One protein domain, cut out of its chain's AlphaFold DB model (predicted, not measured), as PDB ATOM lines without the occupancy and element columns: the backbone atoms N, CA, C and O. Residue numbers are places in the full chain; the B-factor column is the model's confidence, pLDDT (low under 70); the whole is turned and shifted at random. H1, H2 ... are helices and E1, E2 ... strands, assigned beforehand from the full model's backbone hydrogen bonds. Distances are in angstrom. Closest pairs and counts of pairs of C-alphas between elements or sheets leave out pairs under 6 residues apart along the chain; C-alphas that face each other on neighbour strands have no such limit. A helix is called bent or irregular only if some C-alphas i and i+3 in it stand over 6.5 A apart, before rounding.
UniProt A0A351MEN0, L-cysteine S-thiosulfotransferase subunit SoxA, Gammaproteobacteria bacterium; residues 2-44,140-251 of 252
ATOM      1  N   GLN A   2      93.410 -75.431  24.712       88.50
ATOM      2  CA  GLN A   2      94.419 -76.431  25.102       88.50
ATOM      3  C   GLN A   2      94.281 -77.744  24.317       88.50
ATOM      4  O   GLN A   2      95.224 -78.148  23.650       88.50
ATOM      5  N   THR A   3      93.087 -78.347  24.299       90.44
ATOM      6  CA  THR A   3      92.820 -79.619  23.597       90.44
ATOM      7  C   THR A   3      93.159 -79.569  22.104       90.44
ATOM      8  O   THR A   3      93.645 -80.544  21.542       90.44
ATOM      9  N   GLU A   4      92.940 -78.421  21.459       91.12
ATOM     10  CA  GLU A   4      93.274 -78.205  20.046       91.12
ATOM     11  C   GLU A   4      94.792 -78.241  19.829       91.12
ATOM     12  O   GLU A   4      95.278 -78.964  18.961       91.12
ATOM     13  N   LEU A   5      95.555 -77.510  20.652       92.94
ATOM     14  CA  LEU A   5      97.014 -77.562  20.610       92.94
ATOM     15  C   LEU A   5      97.522 -78.971  20.919       92.94
ATOM     16  O   LEU A   5      98.339 -79.491  20.168       92.94
ATOM     17  N   GLU A   6      97.020 -79.615  21.969       94.94
ATOM     18  CA  GLU A   6      97.400 -80.983  22.334       94.94
ATOM     19  C   GLU A   6      97.160 -81.981  21.197       94.94
ATOM     20  O   GLU A   6      98.034 -82.803  20.921       94.94
ATOM     21  N   ALA A   7      96.038 -81.878  20.479       94.38
ATOM     22  CA  ALA A   7      95.783 -82.694  19.294       94.38
ATOM     23  C   ALA A   7      96.837 -82.458  18.194       94.38
ATOM     24  O   ALA A   7      97.348 -83.415  17.607       94.38
ATOM     25  N   LEU A   8      97.230 -81.199  17.955       94.62
ATOM     26  CA  LEU A   8      98.297 -80.862  17.006       94.62
ATOM     27  C   LEU A   8      99.661 -81.421  17.432       94.62
ATOM     28  O   LEU A   8     100.413 -81.860  16.557       94.62
ATOM     29  N   TYR A   9      99.984 -81.422  18.731       95.81
ATOM     30  CA  TYR A   9     101.222 -82.023  19.239       95.81
ATOM     31  C   TYR A   9     101.197 -83.545  19.136       95.81
ATOM     32  O   TYR A   9     102.189 -84.102  18.684       95.81
ATOM     33  N   ARG A  10     100.083 -84.225  19.451       94.88
ATOM     34  CA  ARG A  10      99.973 -85.690  19.268       94.88
ATOM     35  C   ARG A  10     100.226 -86.100  17.822       94.88
ATOM     36  O   ARG A  10     100.942 -87.062  17.576       94.88
ATOM     37  N   ALA A  11      99.684 -85.344  16.869       94.31
ATOM     38  CA  ALA A  11      99.900 -85.606  15.450       94.31
ATOM     39  C   ALA A  11     101.357 -85.368  15.010       94.31
ATOM     40  O   ALA A  11     101.861 -86.064  14.134       94.31
ATOM     41  N   ARG A  12     102.039 -84.375  15.596       94.25
ATOM     42  CA  ARG A  12     103.410 -83.982  15.213       94.25
ATOM     43  C   ARG A  12     104.506 -84.731  15.956       94.25
ATOM     44  O   ARG A  12     105.615 -84.832  15.443       94.25
ATOM     45  N   LEU A  13     104.204 -85.233  17.145       94.88
ATOM     46  CA  LEU A  13     105.130 -85.911  18.044       94.88
ATOM     47  C   LEU A  13     104.616 -87.329  18.348       94.88
ATOM     48  O   LEU A  13     104.375 -87.647  19.512       94.88
ATOM     49  N   PRO A  14     104.439 -88.201  17.336       90.50
ATOM     50  CA  PRO A  14     103.853 -89.528  17.540       90.50
ATOM     51  C   PRO A  14     104.694 -90.429  18.460       90.50
ATOM     52  O   PRO A  14     104.166 -91.378  19.030       90.50
ATOM     53  N   GLY A  15     105.989 -90.134  18.626       88.06
ATOM     54  CA  GLY A  15     106.881 -90.843  19.550       88.06
ATOM     55  C   GLY A  15     106.784 -90.394  21.013       88.06
ATOM     56  O   GLY A  15     107.410 -91.010  21.871       88.06
ATOM     57  N   LEU A  16     106.026 -89.335  21.319       92.38
ATOM     58  CA  LEU A  16     105.870 -88.846  22.684       92.38
ATOM     59  C   LEU A  16     104.671 -89.522  23.363       92.38
ATOM     60  O   LEU A  16     103.519 -89.192  23.081       92.38
ATOM     61  N   ALA A  17     104.946 -90.447  24.284       90.50
ATOM     62  CA  ALA A  17     103.912 -91.225  24.970       90.50
ATOM     63  C   ALA A  17     103.005 -90.364  25.870       90.50
ATOM     64  O   ALA A  17     101.785 -90.539  25.878       90.50
ATOM     65  N   ASN A  18     103.589 -89.413  26.609       94.06
ATOM     66  CA  ASN A  18     102.867 -88.521  27.511       94.06
ATOM     67  C   ASN A  18     103.121 -87.054  27.143       94.06
ATOM     68  O   ASN A  18     104.244 -86.568  27.251       94.06
ATOM     69  N   LEU A  19     102.074 -86.315  26.764       94.12
ATOM     70  CA  LEU A  19     102.210 -84.890  26.442       94.12
ATOM     71  C   LEU A  19     102.706 -84.061  27.630       94.12
ATOM     72  O   LEU A  19     103.402 -83.078  27.407       94.12
ATOM     73  N   HIS A  20     102.403 -84.445  28.875       95.25
ATOM     74  CA  HIS A  20     102.831 -83.678  30.051       95.25
ATOM     75  C   HIS A  20     104.360 -83.627  30.193       95.25
ATOM     76  O   HIS A  20     104.881 -82.698  30.812       95.25
ATOM     77  N   ASP A  21     105.093 -84.535  29.538       94.62
ATOM     78  CA  ASP A  21     106.553 -84.473  29.458       94.62
ATOM     79  C   ASP A  21     107.055 -83.209  28.754       94.62
ATOM     80  O   ASP A  21     108.167 -82.766  29.035       94.62
ATOM     81  N   LEU A  22     106.235 -82.561  27.914       95.06
ATOM     82  CA  LEU A  22     106.557 -81.277  27.277       95.06
ATOM     83  C   LEU A  22     106.836 -80.157  28.292       95.06
ATOM     84  O   LEU A  22     107.505 -79.184  27.943       95.06
ATOM     85  N   ALA A  23     106.436 -80.312  29.561       95.00
ATOM     86  CA  ALA A  23     106.857 -79.434  30.655       95.00
ATOM     87  C   ALA A  23     108.384 -79.425  30.886       95.00
ATOM     88  O   ALA A  23     108.931 -78.465  31.432       95.00
ATOM     89  N   ARG A  24     109.110 -80.455  30.428       91.69
ATOM     90  CA  ARG A  24     110.587 -80.487  30.400       91.69
ATOM     91  C   ARG A  24     111.166 -79.654  29.243       91.69
ATOM     92  O   ARG A  24     112.364 -79.358  29.199       91.69
ATOM     93  N   GLY A  25     110.323 -79.180  28.326       92.75
ATOM     94  CA  GLY A  25     110.704 -78.416  27.142       92.75
ATOM     95  C   GLY A  25     111.426 -79.292  26.118       92.75
ATOM     96  O   GLY A  25     110.992 -80.399  25.823       92.75
ATOM     97  N   VAL A  26     112.545 -78.805  25.573       92.94
ATOM     98  CA  VAL A  26     113.304 -79.513  24.520       92.94
ATOM     99  C   VAL A  26     113.810 -80.890  24.972       92.94
ATOM    100  O   VAL A  26     113.861 -81.797  24.155       92.94
ATOM    101  N   ALA A  27     114.080 -81.101  26.263       92.56
ATOM    102  CA  ALA A  27     114.479 -82.411  26.792       92.56
ATOM    103  C   ALA A  27     113.394 -83.500  26.681       92.56
ATOM    104  O   ALA A  27     113.672 -84.677  26.895       92.56
ATOM    105  N   ALA A  28     112.148 -83.134  26.372       93.25
ATOM    106  CA  ALA A  28     111.113 -84.105  26.021       93.25
ATOM    107  C   ALA A  28     111.245 -84.619  24.578       93.25
ATOM    108  O   ALA A  28     110.661 -85.641  24.239       93.25
ATOM    109  N   LEU A  29     111.967 -83.883  23.729       92.94
ATOM    110  CA  LEU A  29     112.030 -84.084  22.280       92.94
ATOM    111  C   LEU A  29     113.431 -84.471  21.795       92.94
ATOM    112  O   LEU A  29     113.565 -85.076  20.737       92.94
ATOM    113  N   ASP A  30     114.462 -84.102  22.550       92.50
ATOM    114  CA  ASP A  30     115.865 -84.223  22.170       92.50
ATOM    115  C   ASP A  30     116.640 -85.005  23.247       92.50
ATOM    116  O   ASP A  30     116.847 -84.481  24.351       92.50
ATOM    117  N   PRO A  31     117.074 -86.245  22.950       91.44
ATOM    118  CA  PRO A  31     117.824 -87.076  23.887       91.44
ATOM    119  C   PRO A  31     119.138 -86.448  24.351       91.44
ATOM    120  O   PRO A  31     119.499 -86.612  25.511       91.44
ATOM    121  N   GLN A  32     119.826 -85.684  23.498       89.88
ATOM    122  CA  GLN A  32     121.088 -85.042  23.866       89.88
ATOM    123  C   GLN A  32     120.849 -83.920  24.883       89.88
ATOM    124  O   GLN A  32     121.616 -83.740  25.829       89.88
ATOM    125  N   VAL A  33     119.764 -83.158  24.713       90.38
ATOM    126  CA  VAL A  33     119.364 -82.148  25.703       90.38
ATOM    127  C   VAL A  33     118.893 -82.811  26.997       90.38
ATOM    128  O   VAL A  33     119.192 -82.297  28.073       90.38
ATOM    129  N   ALA A  34     118.193 -83.945  26.915       91.69
ATOM    130  CA  ALA A  34     117.778 -84.712  28.087       91.69
ATOM    131  C   ALA A  34     118.976 -85.246  28.885       91.69
ATOM    132  O   ALA A  34     119.025 -85.064  30.097       91.69
ATOM    133  N   GLU A  35     119.960 -85.837  28.206       91.00
ATOM    134  CA  GLU A  35     121.205 -86.324  28.806       91.00
ATOM    135  C   GLU A  35     121.995 -85.179  29.444       91.00
ATOM    136  O   GLU A  35     122.398 -85.269  30.601       91.00
ATOM    137  N   SER A  36     122.139 -84.057  28.733       86.75
ATOM    138  CA  SER A  36     122.816 -82.870  29.260       86.75
ATOM    139  C   SER A  36     122.132 -82.328  30.520       86.75
ATOM    140  O   SER A  36     122.815 -81.959  31.471       86.75
ATOM    141  N   GLN A  37     120.795 -82.306  30.559       87.38
ATOM    142  CA  GLN A  37     120.048 -81.918  31.757       87.38
ATOM    143  C   GLN A  37     120.211 -82.922  32.901       87.38
ATOM    144  O   GLN A  37     120.372 -82.499  34.041       87.38
ATOM    145  N   ALA A  38     120.185 -84.224  32.607       89.00
ATOM    146  CA  ALA A  38     120.372 -85.271  33.607       89.00
ATOM    147  C   ALA A  38     121.772 -85.209  34.235       89.00
ATOM    148  O   ALA A  38     121.898 -85.304  35.449       89.00
ATOM    149  N   ALA A  39     122.808 -84.945  33.434       88.50
ATOM    150  CA  ALA A  39     124.178 -84.779  33.918       88.50
ATOM    151  C   ALA A  39     124.360 -83.566  34.852       88.50
ATOM    152  O   ALA A  39     125.313 -83.524  35.623       88.50
ATOM    153  N   MET A  40     123.458 -82.579  34.793       87.69
ATOM    154  CA  MET A  40     123.445 -81.411  35.686       87.69
ATOM    155  C   MET A  40     122.434 -81.544  36.831       87.69
ATOM    156  O   MET A  40     122.245 -80.589  37.578       87.69
ATOM    157  N   ALA A  41     121.751 -82.684  36.967       84.75
ATOM    158  CA  ALA A  41     120.728 -82.858  37.994       84.75
ATOM    159  C   ALA A  41     121.319 -82.958  39.409       84.75
ATOM    160  O   ALA A  41     120.665 -82.519  40.350       84.75
ATOM    161  N   ASP A  42     122.542 -83.484  39.537       85.31
ATOM    162  CA  ASP A  42     123.239 -83.620  40.824       85.31
ATOM    163  C   ASP A  42     123.759 -82.277  41.355       85.31
ATOM    164  O   ASP A  42     123.831 -82.076  42.562       85.31
ATOM    165  N   PHE A  43     124.100 -81.354  40.447       89.19
ATOM    166  CA  PHE A  43     124.556 -79.999  40.771       89.19
ATOM    167  C   PHE A  43     123.883 -78.972  39.852       89.19
ATOM    168  O   PHE A  43     124.517 -78.446  38.926       89.19
ATOM    169  N   PRO A  44     122.583 -78.699  40.052       92.00
ATOM    170  CA  PRO A  44     121.864 -77.774  39.202       92.00
ATOM    171  C   PRO A  44     122.462 -76.360  39.280       92.00
ATOM    172  O   PRO A  44     122.492 -75.749  40.348       92.00
ATOM    173  N   ALA A 140      86.535 -65.553  34.210       92.81
ATOM    174  CA  ALA A 140      85.199 -65.415  34.797       92.81
ATOM    175  C   ALA A 140      84.386 -64.260  34.181       92.81
ATOM    176  O   ALA A 140      83.200 -64.116  34.475       92.81
ATOM    177  N   SER A 141      85.008 -63.441  33.328       97.12
ATOM    178  CA  SER A 141      84.397 -62.273  32.694       97.12
ATOM    179  C   SER A 141      84.772 -62.164  31.216       97.12
ATOM    180  O   SER A 141      85.802 -62.675  30.772       97.12
ATOM    181  N   ALA A 142      83.967 -61.419  30.451       97.75
ATOM    182  CA  ALA A 142      84.268 -61.114  29.050       97.75
ATOM    183  C   ALA A 142      85.607 -60.365  28.889       97.75
ATOM    184  O   ALA A 142      86.288 -60.514  27.877       97.75
ATOM    185  N   ALA A 143      86.013 -59.580  29.894       97.94
ATOM    186  CA  ALA A 143      87.301 -58.895  29.893       97.94
ATOM    187  C   ALA A 143      88.469 -59.882  30.072       97.94
ATOM    188  O   ALA A 143      89.471 -59.782  29.356       97.94
ATOM    189  N   ALA A 144      88.319 -60.874  30.957       98.00
ATOM    190  CA  ALA A 144      89.291 -61.952  31.124       98.00
ATOM    191  C   ALA A 144      89.416 -62.805  29.849       98.00
ATOM    192  O   ALA A 144      90.527 -63.112  29.407       98.00
ATOM    193  N   GLU A 145      88.289 -63.136  29.211       97.94
ATOM    194  CA  GLU A 145      88.268 -63.838  27.923       97.94
ATOM    195  C   GLU A 145      88.948 -63.026  26.815       97.94
ATOM    196  O   GLU A 145      89.745 -63.573  26.049       97.94
ATOM    197  N   ALA A 146      88.705 -61.712  26.757       98.25
ATOM    198  CA  ALA A 146      89.346 -60.822  25.796       98.25
ATOM    199  C   ALA A 146      90.867 -60.747  26.001       98.25
ATOM    200  O   ALA A 146      91.618 -60.793  25.027       98.25
ATOM    201  N   ALA A 147      91.345 -60.691  27.249       98.50
ATOM    202  CA  ALA A 147      92.778 -60.719  27.548       98.50
ATOM    203  C   ALA A 147      93.430 -62.041  27.111       98.50
ATOM    204  O   ALA A 147      94.527 -62.051  26.550       98.50
ATOM    205  N   LEU A 148      92.735 -63.163  27.314       97.69
ATOM    206  CA  LEU A 148      93.192 -64.476  26.868       97.69
ATOM    207  C   LEU A 148      93.210 -64.591  25.332       97.69
ATOM    208  O   LEU A 148      94.164 -65.122  24.756       97.69
ATOM    209  N   ALA A 149      92.186 -64.055  24.662       98.00
ATOM    210  CA  ALA A 149      92.096 -64.000  23.206       98.00
ATOM    211  C   ALA A 149      93.183 -63.105  22.587       98.00
ATOM    212  O   ALA A 149      93.768 -63.482  21.572       98.00
ATOM    213  N   ASP A 150      93.508 -61.973  23.213       98.44
ATOM    214  CA  ASP A 150      94.600 -61.081  22.804       98.44
ATOM    215  C   ASP A 150      95.974 -61.762  22.928       98.44
ATOM    216  O   ASP A 150      96.798 -61.722  22.008       98.44
ATOM    217  N   GLY A 151      96.196 -62.501  24.021       98.19
ATOM    218  CA  GLY A 151      97.380 -63.345  24.186       98.19
ATOM    219  C   GLY A 151      97.495 -64.416  23.099       98.19
ATOM    220  O   GLY A 151      98.564 -64.601  22.508       98.19
ATOM    221  N   ARG A 152      96.376 -65.078  22.769       97.88
ATOM    222  CA  ARG A 152      96.299 -66.038  21.659       97.88
ATOM    223  C   ARG A 152      96.616 -65.368  20.322       97.88
ATOM    224  O   ARG A 152      97.440 -65.882  19.570       97.88
ATOM    225  N   ALA A 153      95.996 -64.231  20.018       98.00
ATOM    226  CA  ALA A 153      96.235 -63.495  18.780       98.00
ATOM    227  C   ALA A 153      97.717 -63.126  18.641       98.00
ATOM    228  O   ALA A 153      98.335 -63.406  17.613       98.00
ATOM    229  N   THR A 154      98.324 -62.628  19.721       97.25
ATOM    230  CA  THR A 154      99.761 -62.343  19.784       97.25
ATOM    231  C   THR A 154     100.607 -63.589  19.515       97.25
ATOM    232  O   THR A 154     101.617 -63.507  18.822       97.25
ATOM    233  N   PHE A 155     100.226 -64.767  20.012       97.81
ATOM    234  CA  PHE A 155     100.965 -66.008  19.762       97.81
ATOM    235  C   PHE A 155     100.941 -66.431  18.277       97.81
ATOM    236  O   PHE A 155     101.974 -66.842  17.743       97.81
ATOM    237  N   PHE A 156      99.805 -66.271  17.593       97.44
ATOM    238  CA  PHE A 156      99.612 -66.715  16.201       97.44
ATOM    239  C   PHE A 156      99.899 -65.649  15.127       97.44
ATOM    240  O   PHE A 156     100.003 -65.992  13.952       97.44
ATOM    241  N   ALA A 157     100.057 -64.373  15.487       97.38
ATOM    242  CA  ALA A 157     100.302 -63.302  14.518       97.38
ATOM    243  C   ALA A 157     101.717 -63.357  13.913       97.38
ATOM    244  O   ALA A 157     102.705 -63.460  14.640       97.38
ATOM    245  N   ARG A 158     101.862 -63.228  12.591       97.50
ATOM    246  CA  ARG A 158     103.185 -63.047  11.964       97.50
ATOM    247  C   ARG A 158     103.746 -61.670  12.313       97.50
ATOM    248  O   ARG A 158     102.984 -60.722  12.488       97.50
ATOM    249  N   ARG A 159     105.065 -61.572  12.493       96.56
ATOM    250  CA  ARG A 159     105.725 -60.307  12.842       96.56
ATOM    251  C   ARG A 159     107.182 -60.250  12.399       96.56
ATOM    252  O   ARG A 159     107.840 -61.280  12.245       96.56
ATOM    253  N   GLY A 160     107.685 -59.019  12.320       96.19
ATOM    254  CA  GLY A 160     109.072 -58.709  11.978       96.19
ATOM    255  C   GLY A 160     109.397 -58.975  10.511       96.19
ATOM    256  O   GLY A 160     108.574 -59.486   9.762       96.19
ATOM    257  N   GLN A 161     110.622 -58.645  10.101       97.56
ATOM    258  CA  GLN A 161     111.047 -58.786   8.702       97.56
ATOM    259  C   GLN A 161     110.963 -60.232   8.182       97.56
ATOM    260  O   GLN A 161     110.883 -60.447   6.977       97.56
ATOM    261  N   LEU A 162     111.025 -61.223   9.077       96.38
ATOM    262  CA  LEU A 162     110.953 -62.633   8.693       96.38
ATOM    263  C   LEU A 162     109.514 -63.155   8.549       96.38
ATOM    264  O   LEU A 162     109.357 -64.298   8.135       96.38
ATOM    265  N   GLU A 163     108.486 -62.358   8.875       97.19
ATOM    266  CA  GLU A 163     107.068 -62.734   8.745       97.19
ATOM    267  C   GLU A 163     106.716 -64.059   9.456       97.19
ATOM    268  O   GLU A 163     105.972 -64.901   8.947       97.19
ATOM    269  N   LEU A 164     107.245 -64.257  10.670       97.88
ATOM    270  CA  LEU A 164     107.059 -65.481  11.463       97.88
ATOM    271  C   LEU A 164     106.214 -65.235  12.717       97.88
ATOM    272  O   LEU A 164     106.319 -64.194  13.369       97.88
ATOM    273  N   ALA A 165     105.395 -66.221  13.077       97.88
ATOM    274  CA  ALA A 165     104.659 -66.287  14.338       97.88
ATOM    275  C   ALA A 165     105.331 -67.247  15.336       97.88
ATOM    276  O   ALA A 165     106.071 -68.150  14.941       97.88
ATOM    277  N   CYS A 166     105.017 -67.133  16.635       97.62
ATOM    278  CA  CYS A 166     105.471 -68.117  17.632       97.62
ATOM    279  C   CYS A 166     105.035 -69.539  17.247       97.62
ATOM    280  O   CYS A 166     105.801 -70.490  17.406       97.62
ATOM    281  N   SER A 167     103.820 -69.671  16.708       97.50
ATOM    282  CA  SER A 167     103.240 -70.940  16.270       97.50
ATOM    283  C   SER A 167     103.973 -71.591  15.098       97.50
ATOM    284  O   SER A 167     103.956 -72.816  15.009       97.50
ATOM    285  N   ASP A 168     104.626 -70.828  14.217       97.69
ATOM    286  CA  ASP A 168     105.352 -71.415  13.080       97.69
ATOM    287  C   ASP A 168     106.515 -72.291  13.583       97.69
ATOM    288  O   ASP A 168     106.716 -73.410  13.115       97.69
ATOM    289  N   CYS A 169     107.226 -71.844  14.623       96.75
ATOM    290  CA  CYS A 169     108.324 -72.612  15.215       96.75
ATOM    291  C   CYS A 169     107.857 -73.579  16.312       96.75
ATOM    292  O   CYS A 169     108.248 -74.742  16.318       96.75
ATOM    293  N   HIS A 170     107.026 -73.109  17.246       97.06
ATOM    294  CA  HIS A 170     106.713 -73.847  18.475       97.06
ATOM    295  C   HIS A 170     105.487 -74.756  18.373       97.06
ATOM    296  O   HIS A 170     105.238 -75.520  19.298       97.06
ATOM    297  N   VAL A 171     104.736 -74.694  17.267       96.50
ATOM    298  CA  VAL A 171     103.612 -75.603  16.987       96.50
ATOM    299  C   VAL A 171     103.829 -76.328  15.667       96.50
ATOM    300  O   VAL A 171     103.822 -77.552  15.640       96.50
ATOM    301  N   GLN A 172     104.041 -75.608  14.561       96.12
ATOM    302  CA  GLN A 172     104.126 -76.230  13.239       96.12
ATOM    303  C   GLN A 172     105.427 -77.017  13.051       96.12
ATOM    304  O   GLN A 172     105.371 -78.141  12.552       96.12
ATOM    305  N   ALA A 173     106.560 -76.451  13.476       96.50
ATOM    306  CA  ALA A 173     107.890 -77.048  13.368       96.50
ATOM    307  C   ALA A 173     108.434 -77.613  14.695       96.50
ATOM    308  O   ALA A 173     109.639 -77.838  14.806       96.50
ATOM    309  N   VAL A 174     107.577 -77.861  15.693       96.00
ATOM    310  CA  VAL A 174     108.006 -78.445  16.976       96.00
ATOM    311  C   VAL A 174     108.781 -79.749  16.761       96.00
ATOM    312  O   VAL A 174     108.429 -80.559  15.905       96.00
ATOM    313  N   GLY A 175     109.861 -79.933  17.520       93.81
ATOM    314  CA  GLY A 175     110.738 -81.101  17.439       93.81
ATOM    315  C   GLY A 175     111.668 -81.109  16.225       93.81
ATOM    316  O   GLY A 175     112.581 -81.926  16.172       93.81
ATOM    317  N   ARG A 176     111.496 -80.196  15.259       95.38
ATOM    318  CA  ARG A 176     112.459 -80.027  14.166       95.38
ATOM    319  C   ARG A 176     113.695 -79.284  14.655       95.38
ATOM    320  O   ARG A 176     113.634 -78.493  15.595       95.38
ATOM    321  N   VAL A 177     114.805 -79.504  13.963       94.44
ATOM    322  CA  VAL A 177     116.077 -78.842  14.246       94.44
ATOM    323  C   VAL A 177     116.228 -77.618  13.347       94.44
ATOM    324  O   VAL A 177     116.165 -77.717  12.121       94.44
ATOM    325  N   LEU A 178     116.445 -76.454  13.958       92.12
ATOM    326  CA  LEU A 178     116.851 -75.229  13.281       92.12
ATOM    327  C   LEU A 178     118.335 -74.991  13.573       92.12
ATOM    328  O   LEU A 178     118.691 -74.519  14.650       92.12
ATOM    329  N   ARG A 179     119.191 -75.309  12.593       90.62
ATOM    330  CA  ARG A 179     120.658 -75.369  12.735       90.62
ATOM    331  C   ARG A 179     121.087 -76.398  13.783       90.62
ATOM    332  O   ARG A 179     121.078 -77.581  13.484       90.62
ATOM    333  N   ASP A 180     121.455 -75.951  14.971       88.44
ATOM    334  CA  ASP A 180     121.913 -76.748  16.108       88.44
ATOM    335  C   ASP A 180     120.911 -76.723  17.276       88.44
ATOM    336  O   ASP A 180     121.202 -77.221  18.361       88.44
ATOM    337  N   VAL A 181     119.724 -76.138  17.066       89.19
ATOM    338  CA  VAL A 181     118.703 -75.964  18.104       89.19
ATOM    339  C   VAL A 181     117.432 -76.724  17.748       89.19
ATOM    340  O   VAL A 181     116.738 -76.391  16.786       89.19
ATOM    341  N   THR A 182     117.070 -77.699  18.579       94.12
ATOM    342  CA  THR A 182     115.760 -78.356  18.518       94.12
ATOM    343  C   THR A 182     114.658 -77.398  18.979       94.12
ATOM    344  O   THR A 182     114.725 -76.796  20.056       94.12
ATOM    345  N   LEU A 183     113.623 -77.234  18.154       94.94
ATOM    346  CA  LEU A 183     112.505 -76.335  18.419       94.94
ATOM    347  C   LEU A 183     111.582 -76.924  19.495       94.94
ATOM    348  O   LEU A 183     110.906 -77.929  19.284       94.94
ATOM    349  N   GLY A 184     111.556 -76.279  20.663       94.19
ATOM    350  CA  GLY A 184     110.739 -76.703  21.802       94.19
ATOM    351  C   GLY A 184     109.238 -76.422  21.642       94.19
ATOM    352  O   GLY A 184     108.849 -75.622  20.785       94.19
ATOM    353  N   PRO A 185     108.395 -77.038  22.487       95.19
ATOM    354  CA  PRO A 185     106.947 -76.840  22.478       95.19
ATOM    355  C   PRO A 185     106.546 -75.489  23.087       95.19
ATOM    356  O   PRO A 185     107.298 -74.890  23.858       95.19
ATOM    357  N   ALA A 186     105.330 -75.034  22.785       94.88
ATOM    358  CA  ALA A 186     104.688 -73.920  23.488       94.88
ATOM    359  C   ALA A 186     103.890 -74.357  24.730       94.88
ATOM    360  O   ALA A 186     103.797 -73.587  25.680       94.88
ATOM    361  N   ILE A 187     103.313 -75.564  24.738       94.75
ATOM    362  CA  ILE A 187     102.562 -76.074  25.900       94.75
ATOM    363  C   ILE A 187     103.519 -76.625  26.956       94.75
ATOM    364  O   ILE A 187     104.591 -77.130  26.625       94.75
ATOM    365  N   GLY A 188     103.166 -76.470  28.230       93.38
ATOM    366  CA  GLY A 188     104.005 -76.830  29.376       93.38
ATOM    367  C   GLY A 188     105.190 -75.885  29.608       93.38
ATOM    368  O   GLY A 188     105.699 -75.798  30.724       93.38
ATOM    369  N   VAL A 189     105.609 -75.117  28.594       90.69
ATOM    370  CA  VAL A 189     106.828 -74.302  28.654       90.69
ATOM    371  C   VAL A 189     106.744 -73.202  29.711       90.69
ATOM    372  O   VAL A 189     107.756 -72.879  30.325       90.69
ATOM    373  N   ALA A 190     105.551 -72.652  29.966       95.06
ATOM    374  CA  ALA A 190     105.361 -71.575  30.934       95.06
ATOM    375  C   ALA A 190     105.723 -72.005  32.365       95.06
ATOM    376  O   ALA A 190     106.321 -71.223  33.103       95.06
ATOM    377  N   GLY A 191     105.443 -73.260  32.737       96.69
ATOM    378  CA  GLY A 191     105.772 -73.829  34.053       96.69
ATOM    379  C   GLY A 191     107.264 -74.050  34.285       96.69
ATOM    380  O   GLY A 191     107.675 -74.332  35.407       96.69
ATOM    381  N   ARG A 192     108.083 -73.908  33.240       95.62
ATOM    382  CA  ARG A 192     109.536 -74.080  33.296       95.62
ATOM    383  C   ARG A 192     110.283 -72.783  33.618       95.62
ATOM    384  O   ARG A 192     111.475 -72.830  33.901       95.62
ATOM    385  N   PHE A 193     109.616 -71.629  33.544       97.31
ATOM    386  CA  PHE A 193     110.246 -70.326  33.765       97.31
ATOM    387  C   PHE A 193     110.160 -69.856  35.229       97.31
ATOM    388  O   PHE A 193     109.120 -70.076  35.864       97.31
ATOM    389  N   PRO A 194     111.202 -69.155  35.733       97.88
ATOM    390  CA  PRO A 194     112.389 -68.679  35.012       97.88
ATOM    391  C   PRO A 194     113.341 -69.813  34.630       97.88
ATOM    392  O   PRO A 194     113.331 -70.881  35.231       97.88
ATOM    393  N   VAL A 195     114.136 -69.590  33.588       95.88
ATOM    394  CA  VAL A 195     115.130 -70.564  33.128       95.88
ATOM    395  C   VAL A 195     116.530 -70.022  33.344       95.88
ATOM    396  O   VAL A 195     116.788 -68.853  33.070       95.88
ATOM    397  N   TYR A 196     117.440 -70.875  33.788       96.12
ATOM    398  CA  TYR A 196     118.862 -70.582  33.812       96.12
ATOM    399  C   TYR A 196     119.452 -70.773  32.419       96.12
ATOM    400  O   TYR A 196     119.292 -71.837  31.818       96.12
ATOM    401  N   SER A 197     120.102 -69.741  31.886       93.62
ATOM    402  CA  SER A 197     120.801 -69.820  30.606       93.62
ATOM    403  C   SER A 197     122.261 -70.190  30.827       93.62
ATOM    404  O   SER A 197     123.012 -69.387  31.372       93.62
ATOM    405  N   LEU A 198     122.680 -71.353  30.321       90.44
ATOM    406  CA  LEU A 198     124.084 -71.784  30.352       90.44
ATOM    407  C   LEU A 198     124.998 -70.768  29.664       90.44
ATOM    408  O   LEU A 198     126.062 -70.440  30.172       90.44
ATOM    409  N   LYS A 199     124.554 -70.226  28.526       90.50
ATOM    410  CA  LYS A 199     125.296 -69.202  27.788       90.50
ATOM    411  C   LYS A 199     125.465 -67.888  28.560       90.50
ATOM    412  O   LYS A 199     126.510 -67.260  28.436       90.50
ATOM    413  N   ALA A 200     124.428 -67.429  29.263       93.38
ATOM    414  CA  ALA A 200     124.464 -66.136  29.952       93.38
ATOM    415  C   ALA A 200     124.974 -66.231  31.397       93.38
ATOM    416  O   ALA A 200     125.366 -65.217  31.962       93.38
ATOM    417  N   GLY A 201     124.941 -67.422  32.000       95.56
ATOM    418  CA  GLY A 201     125.262 -67.615  33.411       95.56
ATOM    419  C   GLY A 201     124.225 -67.010  34.364       95.56
ATOM    420  O   GLY A 201     124.543 -66.772  35.522       95.56
ATOM    421  N   SER A 202     123.003 -66.735  33.894       96.31
ATOM    422  CA  SER A 202     121.972 -66.025  34.660       96.31
ATOM    423  C   SER A 202     120.563 -66.566  34.401       96.31
ATOM    424  O   SER A 202     120.294 -67.239  33.399       96.31
ATOM    425  N   LEU A 203     119.631 -66.232  35.298       97.94
ATOM    426  CA  LEU A 203     118.205 -66.494  35.107       97.94
ATOM    427  C   LEU A 203     117.580 -65.540  34.079       97.94
ATOM    428  O   LEU A 203     117.885 -64.347  34.036       97.94
ATOM    429  N   ALA A 204     116.638 -66.062  33.297       97.19
ATOM    430  CA  ALA A 204     115.806 -65.309  32.369       97.19
ATOM    431  C   ALA A 204     114.318 -65.611  32.601       97.19
ATOM    432  O   ALA A 204     113.904 -66.771  32.687       97.19
ATOM    433  N   SER A 205     113.500 -64.556  32.650       97.69
ATOM    434  CA  SER A 205     112.043 -64.668  32.751       97.69
ATOM    435  C   SER A 205     111.404 -65.108  31.429       97.69
ATOM    436  O   SER A 205     112.007 -65.028  30.350       97.69
ATOM    437  N   LEU A 206     110.142 -65.541  31.490       97.38
ATOM    438  CA  LEU A 206     109.373 -65.905  30.297       97.38
ATOM    439  C   LEU A 206     109.227 -64.716  29.331       97.38
ATOM    440  O   LEU A 206     109.400 -64.864  28.122       97.38
ATOM    441  N   GLN A 207     109.016 -63.507  29.848       98.12
ATOM    442  CA  GLN A 207     108.915 -62.319  29.000       98.12
ATOM    443  C   GLN A 207     110.266 -61.884  28.407       98.12
ATOM    444  O   GLN A 207     110.319 -61.414  27.268       98.12
ATOM    445  N   ALA A 208     111.387 -62.132  29.096       96.94
ATOM    446  CA  ALA A 208     112.712 -61.986  28.489       96.94
ATOM    447  C   ALA A 208     112.906 -62.970  27.316       96.94
ATOM    448  O   ALA A 208     113.524 -62.630  26.301       96.94
ATOM    449  N   ARG A 209     112.308 -64.171  27.386       95.81
ATOM    450  CA  ARG A 209     112.270 -65.097  26.244       95.81
ATOM    451  C   ARG A 209     111.427 -64.553  25.089       95.81
ATOM    452  O   ARG A 209     111.845 -64.703  23.938       95.81
ATOM    453  N   PHE A 210     110.304 -63.884  25.364       97.44
ATOM    454  CA  PHE A 210     109.517 -63.207  24.322       97.44
ATOM    455  C   PHE A 210     110.348 -62.143  23.602       97.44
ATOM    456  O   PHE A 210     110.366 -62.121  22.372       97.44
ATOM    457  N   GLN A 211     111.115 -61.331  24.341       96.88
ATOM    458  CA  GLN A 211     112.057 -60.378  23.743       96.88
ATOM    459  C   GLN A 211     113.043 -61.047  22.795       96.88
ATOM    460  O   GLN A 211     113.242 -60.577  21.677       96.88
ATOM    461  N   GLY A 212     113.666 -62.141  23.242       95.12
ATOM    462  CA  GLY A 212     114.601 -62.903  22.420       95.12
ATOM    463  C   GLY A 212     113.955 -63.387  21.122       95.12
ATOM    464  O   GLY A 212     114.527 -63.201  20.052       95.12
ATOM    465  N   CYS A 213     112.738 -63.929  21.202       95.38
ATOM    466  CA  CYS A 213     111.973 -64.370  20.035       95.38
ATOM    467  C   CYS A 213     111.705 -63.220  19.050       95.38
ATOM    468  O   CYS A 213     112.009 -63.355  17.866       95.38
ATOM    469  N   PHE A 214     111.224 -62.072  19.538       97.31
ATOM    470  CA  PHE A 214     110.968 -60.894  18.701       97.31
ATOM    471  C   PHE A 214     112.241 -60.408  17.998       97.31
ATOM    472  O   PHE A 214     112.218 -60.154  16.795       97.31
ATOM    473  N   ARG A 215     113.377 -60.368  18.705       96.44
ATOM    474  CA  ARG A 215     114.667 -59.990  18.106       96.44
ATOM    475  C   ARG A 215     115.097 -60.963  17.004       96.44
ATOM    476  O   ARG A 215     115.551 -60.512  15.956       96.44
ATOM    477  N   VAL A 216     114.918 -62.274  17.200       94.38
ATOM    478  CA  VAL A 216     115.266 -63.301  16.196       94.38
ATOM    479  C   VAL A 216     114.465 -63.124  14.904       94.38
ATOM    480  O   VAL A 216     115.031 -63.247  13.822       94.38
ATOM    481  N   VAL A 217     113.180 -62.768  14.999       96.31
ATOM    482  CA  VAL A 217     112.334 -62.501  13.818       96.31
ATOM    483  C   VAL A 217     112.450 -61.066  13.289       96.31
ATOM    484  O   VAL A 217     111.727 -60.690  12.367       96.31
ATOM    485  N   ARG A 218     113.381 -60.266  13.830       97.06
ATOM    486  CA  ARG A 218     113.606 -58.851  13.483       97.06
ATOM    487  C   ARG A 218     112.364 -57.978  13.694       97.06
ATOM    488  O   ARG A 218     112.028 -57.143  12.858       97.06
ATOM    489  N   ALA A 219     111.678 -58.187  14.812       96.81
ATOM    490  CA  ALA A 219     110.600 -57.337  15.307       96.81
ATOM    491  C   ALA A 219     111.065 -56.523  16.525       96.81
ATOM    492  O   ALA A 219     111.893 -56.982  17.317       96.81
ATOM    493  N   ALA A 220     110.494 -55.332  16.709       95.81
ATOM    494  CA  ALA A 220     110.701 -54.546  17.921       95.81
ATOM    495  C   ALA A 220     109.975 -55.213  19.108       95.81
ATOM    496  O   ALA A 220     108.769 -55.448  19.018       95.81
ATOM    497  N   PRO A 221     110.670 -55.552  20.209       95.25
ATOM    498  CA  PRO A 221     110.020 -56.120  21.382       95.25
ATOM    499  C   PRO A 221     109.229 -55.055  22.155       95.25
ATOM    500  O   PRO A 221     109.594 -53.880  22.160       95.25
ATOM    501  N   HIS A 222     108.191 -55.478  22.876       95.69
ATOM    502  CA  HIS A 222     107.505 -54.619  23.845       95.69
ATOM    503  C   HIS A 222     108.351 -54.400  25.122       95.69
ATOM    504  O   HIS A 222     109.442 -54.948  25.260       95.69
ATOM    505  N   PRO A 223     107.910 -53.569  26.072       97.44
ATOM    506  CA  PRO A 223     108.484 -53.541  27.417       97.44
ATOM    507  C   PRO A 223     108.044 -54.740  28.268       97.44
ATOM    508  O   PRO A 223     106.947 -55.277  28.077       97.44
ATOM    509  N   LEU A 224     108.878 -55.125  29.245       98.12
ATOM    510  CA  LEU A 224     108.501 -56.121  30.259       98.12
ATOM    511  C   LEU A 224     107.262 -55.637  31.020       98.12
ATOM    512  O   LEU A 224     107.124 -54.450  31.295       98.12
ATOM    513  N   GLN A 225     106.359 -56.566  31.315       98.31
ATOM    514  CA  GLN A 225     105.041 -56.361  31.914       98.31
ATOM    515  C   GLN A 225     104.086 -55.452  31.121       98.31
ATOM    516  O   GLN A 225     103.048 -55.046  31.638       98.31
ATOM    517  N   SER A 226     104.367 -55.186  29.839       98.44
ATOM    518  CA  SER A 226     103.369 -54.590  28.944       98.44
ATOM    519  C   SER A 226     102.110 -55.459  28.868       98.44
ATOM    520  O   SER A 226     102.184 -56.689  28.948       98.44
ATOM    521  N   ARG A 227     100.941 -54.835  28.656       98.19
ATOM    522  CA  ARG A 227      99.656 -55.544  28.504       98.19
ATOM    523  C   ARG A 227      99.753 -56.716  27.518       98.19
ATOM    524  O   ARG A 227      99.367 -57.820  27.882       98.19
ATOM    525  N   ALA A 228     100.358 -56.504  26.349       97.31
ATOM    526  CA  ALA A 228     100.550 -57.547  25.339       97.31
ATOM    527  C   ALA A 228     101.320 -58.772  25.871       97.31
ATOM    528  O   ALA A 228     100.956 -59.912  25.592       97.31
ATOM    529  N   TRP A 229     102.372 -58.572  26.672       98.00
ATOM    530  CA  TRP A 229     103.144 -59.690  27.219       98.00
ATOM    531  C   TRP A 229     102.504 -60.364  28.415       98.00
ATOM    532  O   TRP A 229     102.627 -61.580  28.533       98.00
ATOM    533  N   ARG A 230     101.779 -59.622  29.254       98.69
ATOM    534  CA  ARG A 230     100.983 -60.228  30.329       98.69
ATOM    535  C   ARG A 230      99.873 -61.098  29.746       98.69
ATOM    536  O   ARG A 230      99.701 -62.230  30.180       98.69
ATOM    537  N   ASN A 231      99.203 -60.624  28.698       98.69
ATOM    538  CA  ASN A 231      98.183 -61.386  27.982       98.69
ATOM    539  C   ASN A 231      98.775 -62.630  27.299       98.69
ATOM    540  O   ASN A 231      98.218 -63.721  27.412       98.69
ATOM    541  N   LEU A 232      99.937 -62.510  26.646       98.56
ATOM    542  CA  LEU A 232     100.638 -63.660  26.061       98.56
ATOM    543  C   LEU A 232     101.073 -64.686  27.123       98.56
ATOM    544  O   LEU A 232     100.925 -65.889  26.918       98.56
ATOM    545  N   GLU A 233     101.587 -64.231  28.265       98.62
ATOM    546  CA  GLU A 233     101.933 -65.090  29.400       98.62
ATOM    547  C   GLU A 233     100.696 -65.783  29.989       98.62
ATOM    548  O   GLU A 233     100.755 -66.979  30.292       98.62
ATOM    549  N   TYR A 234      99.563 -65.079  30.079       98.50
ATOM    550  CA  TYR A 234      98.281 -65.657  30.487       98.50
ATOM    551  C   TYR A 234      97.840 -66.763  29.539       98.50
ATOM    552  O   TYR A 234      97.552 -67.872  29.981       98.50
ATOM    553  N   TYR A 235      97.905 -66.506  28.232       98.19
ATOM    554  CA  TYR A 235      97.607 -67.505  27.215       98.19
ATOM    555  C   TYR A 235      98.500 -68.745  27.316       98.19
ATOM    556  O   TYR A 235      97.984 -69.863  27.304       98.19
ATOM    557  N   LEU A 236      99.819 -68.577  27.468       98.06
ATOM    558  CA  LEU A 236     100.739 -69.713  27.573       98.06
ATOM    559  C   LEU A 236     100.519 -70.550  28.840       98.06
ATOM    560  O   LEU A 236     100.657 -71.770  28.774       98.06
ATOM    561  N   ASN A 237     100.153 -69.937  29.970       98.19
ATOM    562  CA  ASN A 237      99.776 -70.695  31.166       98.19
ATOM    563  C   ASN A 237      98.409 -71.376  30.988       98.19
ATOM    564  O   ASN A 237      98.276 -72.537  31.357       98.19
ATOM    565  N   ALA A 238      97.436 -70.727  30.338       97.31
ATOM    566  CA  ALA A 238      96.112 -71.300  30.091       97.31
ATOM    567  C   ALA A 238      96.164 -72.550  29.200       97.31
ATOM    568  O   ALA A 238      95.493 -73.540  29.474       97.31
ATOM    569  N   VAL A 239      96.993 -72.548  28.149       96.56
ATOM    570  CA  VAL A 239      97.203 -73.747  27.311       96.56
ATOM    571  C   VAL A 239      98.141 -74.777  27.943       96.56
ATOM    572  O   VAL A 239      98.345 -75.840  27.367       96.56
ATOM    573  N   SER A 240      98.707 -74.459  29.108       97.12
ATOM    574  CA  SER A 240      99.542 -75.350  29.915       97.12
ATOM    575  C   SER A 240      98.850 -75.765  31.218       97.12
ATOM    576  O   SER A 240      99.507 -76.302  32.106       97.12
ATOM    577  N   GLN A 241      97.543 -75.526  31.363       96.75
ATOM    578  CA  GLN A 241      96.781 -75.924  32.546       96.75
ATOM    579  C   GLN A 241      96.947 -77.432  32.802       96.75
ATOM    580  O   GLN A 241      96.807 -78.245  31.888       96.75
ATOM    581  N   GLY A 242      97.267 -77.817  34.039       97.12
ATOM    582  CA  GLY A 242      97.502 -79.217  34.411       97.12
ATOM    583  C   GLY A 242      98.923 -79.738  34.148       97.12
ATOM    584  O   GLY A 242      99.267 -80.811  34.645       97.12
ATOM    585  N   TYR A 243      99.771 -79.005  33.417       97.75
ATOM    586  CA  TYR A 243     101.170 -79.396  33.209       97.75
ATOM    587  C   TYR A 243     101.984 -79.127  34.480       97.75
ATOM    588  O   TYR A 243     101.732 -78.128  35.160       97.75
ATOM    589  N   PRO A 244     102.967 -79.980  34.816       98.06
ATOM    590  CA  PRO A 244     103.765 -79.792  36.019       98.06
ATOM    591  C   PRO A 244     104.687 -78.575  35.896       98.06
ATOM    592  O   PRO A 244     105.272 -78.309  34.845       98.06
ATOM    593  N   ILE A 245     104.863 -77.860  37.001       98.44
ATOM    594  CA  ILE A 245     105.883 -76.826  37.141       98.44
ATOM    595  C   ILE A 245     107.242 -77.506  37.294       98.44
ATOM    596  O   ILE A 245     107.433 -78.402  38.119       98.44
ATOM    597  N   THR A 246     108.196 -77.057  36.486       96.44
ATOM    598  CA  THR A 246     109.571 -77.573  36.424       96.44
ATOM    599  C   THR A 246     110.600 -76.456  36.579       96.44
ATOM    600  O   THR A 246     111.780 -76.655  36.290       96.44
ATOM    601  N   ALA A 247     110.165 -75.274  37.023       96.75
ATOM    602  CA  ALA A 247     111.024 -74.134  37.290       96.75
ATOM    603  C   ALA A 247     111.929 -74.359  38.530       96.75
ATOM    604  O   ALA A 247     111.547 -75.079  39.452       96.75
ATOM    605  N   PRO A 248     113.127 -73.756  38.573       96.25
ATOM    606  CA  PRO A 248     113.822 -73.190  37.427       96.25
ATOM    607  C   PRO A 248     114.171 -74.281  36.414       96.25
ATOM    608  O   PRO A 248     114.521 -75.402  36.784       96.25
ATOM    609  N   GLY A 249     114.036 -73.967  35.128       93.31
ATOM    610  CA  GLY A 249     114.461 -74.872  34.064       93.31
ATOM    611  C   GLY A 249     115.818 -74.511  33.482       93.31
ATOM    612  O   GLY A 249     116.361 -73.444  33.747       93.31
ATOM    613  N   LEU A 250     116.327 -75.364  32.595       90.50
ATOM    614  CA  LEU A 250     117.598 -75.140  31.909       90.50
ATOM    615  C   LEU A 250     117.394 -74.702  30.456       90.50
ATOM    616  O   LEU A 250     116.671 -75.349  29.688       90.50
ATOM    617  N   LEU A 251     118.062 -73.625  30.058       85.69
ATOM    618  CA  LEU A 251     118.190 -73.167  28.680       85.69
ATOM    619  C   LEU A 251     119.661 -73.259  28.255       85.69
ATOM    620  O   LEU A 251     120.534 -72.703  28.917       85.69
TER     621      LEU A 251
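This is residues 2 to 44 and 140 to 251 of the 252 residues of the protein "L-cysteine S-thiosulfotransferase subunit SoxA" of Gammaproteobacteria bacterium (UniProt A0A351MEN0). A small three-stranded sheet, E2 E1 E3, sits at one side of a body of mostly short helices packed crosswise, with H3 near it at one end of the longest axis. At the other end H4 and H8 cross as an X, H1 and H7 lie on opposite sides of the body, and H5 and H6 are nearest its middle. The printed part has 155 residues, with eight named helices and three named strands in the order H1 H2 H3 H4 H5 H6 E1 E2 H7 H8 E3; the class is mostly helix and the sheet is mixed. The whole is compact, with a radius of gyration of the C-alphas of 15.3 A and spans of 45 by 33 by 30 A.

The strands are E1, residues 195 to 197, E2, residues 202 to 204, and E3, residues 249 to 251, which ends at C-alpha 251 (118.190, -73.167, 28.680). H1, residues 2 to 12, begins at C-alpha 2 (94.419, -76.431, 25.102) and is 15.4 A long. H2 is residues 19 to 28, H3 31 to 39, H5 166 to 172 and H6 189 to 192. H4, residues 142 to 156, is 20.8 A long, H7, residues 206 to 216, 15.5 A, and H8, residues 227 to 238, 16.2 A. H2 is irregular: C-alphas 23 and 26 are 8.9 A apart.

E1 and E2 are an antiparallel hairpin, with N 197 and O 202 2.9 A apart. E1 and E3 are parallel, with N 196 and O 249 2.8 A apart. H2 only grazes the sheet with residues 23 to 27, and H3 with residues 33 to 37. H2 and H3 touch only at the corner, about perpendicular at 82 degrees; their closest C-alphas, of Ala 27 and Ala 34, are 4.2 A apart. H6 touches H2, the closest C-alphas being those of Ala 23 and Val 189, 5.5 A apart. Residues 233 to 237 of H8 touch H6, at Ala 190 and Asn 237, their closest C-alphas, 5.7 A apart. H4 and H8 touch, about perpendicular at 90 degrees; their closest C-alphas, of Gly 151 and Leu 232, are 3.8 A apart. Residues 229 to 233 of H8 touch H7, with the closest C-alphas, of Gln 207 and Trp 229, 6.6 A apart. H4 touches H5 with residues 155 to 156 alone, the C-alphas of Phe 155 and Cys 166 being closest at 5.4 A. H1 and H5 only just touch, with 3 pairs of C-alphas within 8 A, the closest those of Tyr 9 and Val 171 at 7.2 A. H1 and H7 are apart. Every O i to N i+4 pair is within hydrogen-bond range in H1, H3, H4, H7 and H8, against 2 of 3 in H5 and 0 of 6 in H2, where 5 of 7 O i to N i+3 pairs are; H6 is too short for an O i to N i+4 pair.

The two C-alphas farthest apart, of Ala 39 and Ala 142, are 46.7 A apart. Residues 45 to 139 are not printed, and C-alphas 44 and 140 are 38.9 A apart across the cut. Of the links printed whole, the one from H5 to H6, residues 173 to 188, is long. The mean pLDDT of the printed part is 95.0, and no printed residue is under 70.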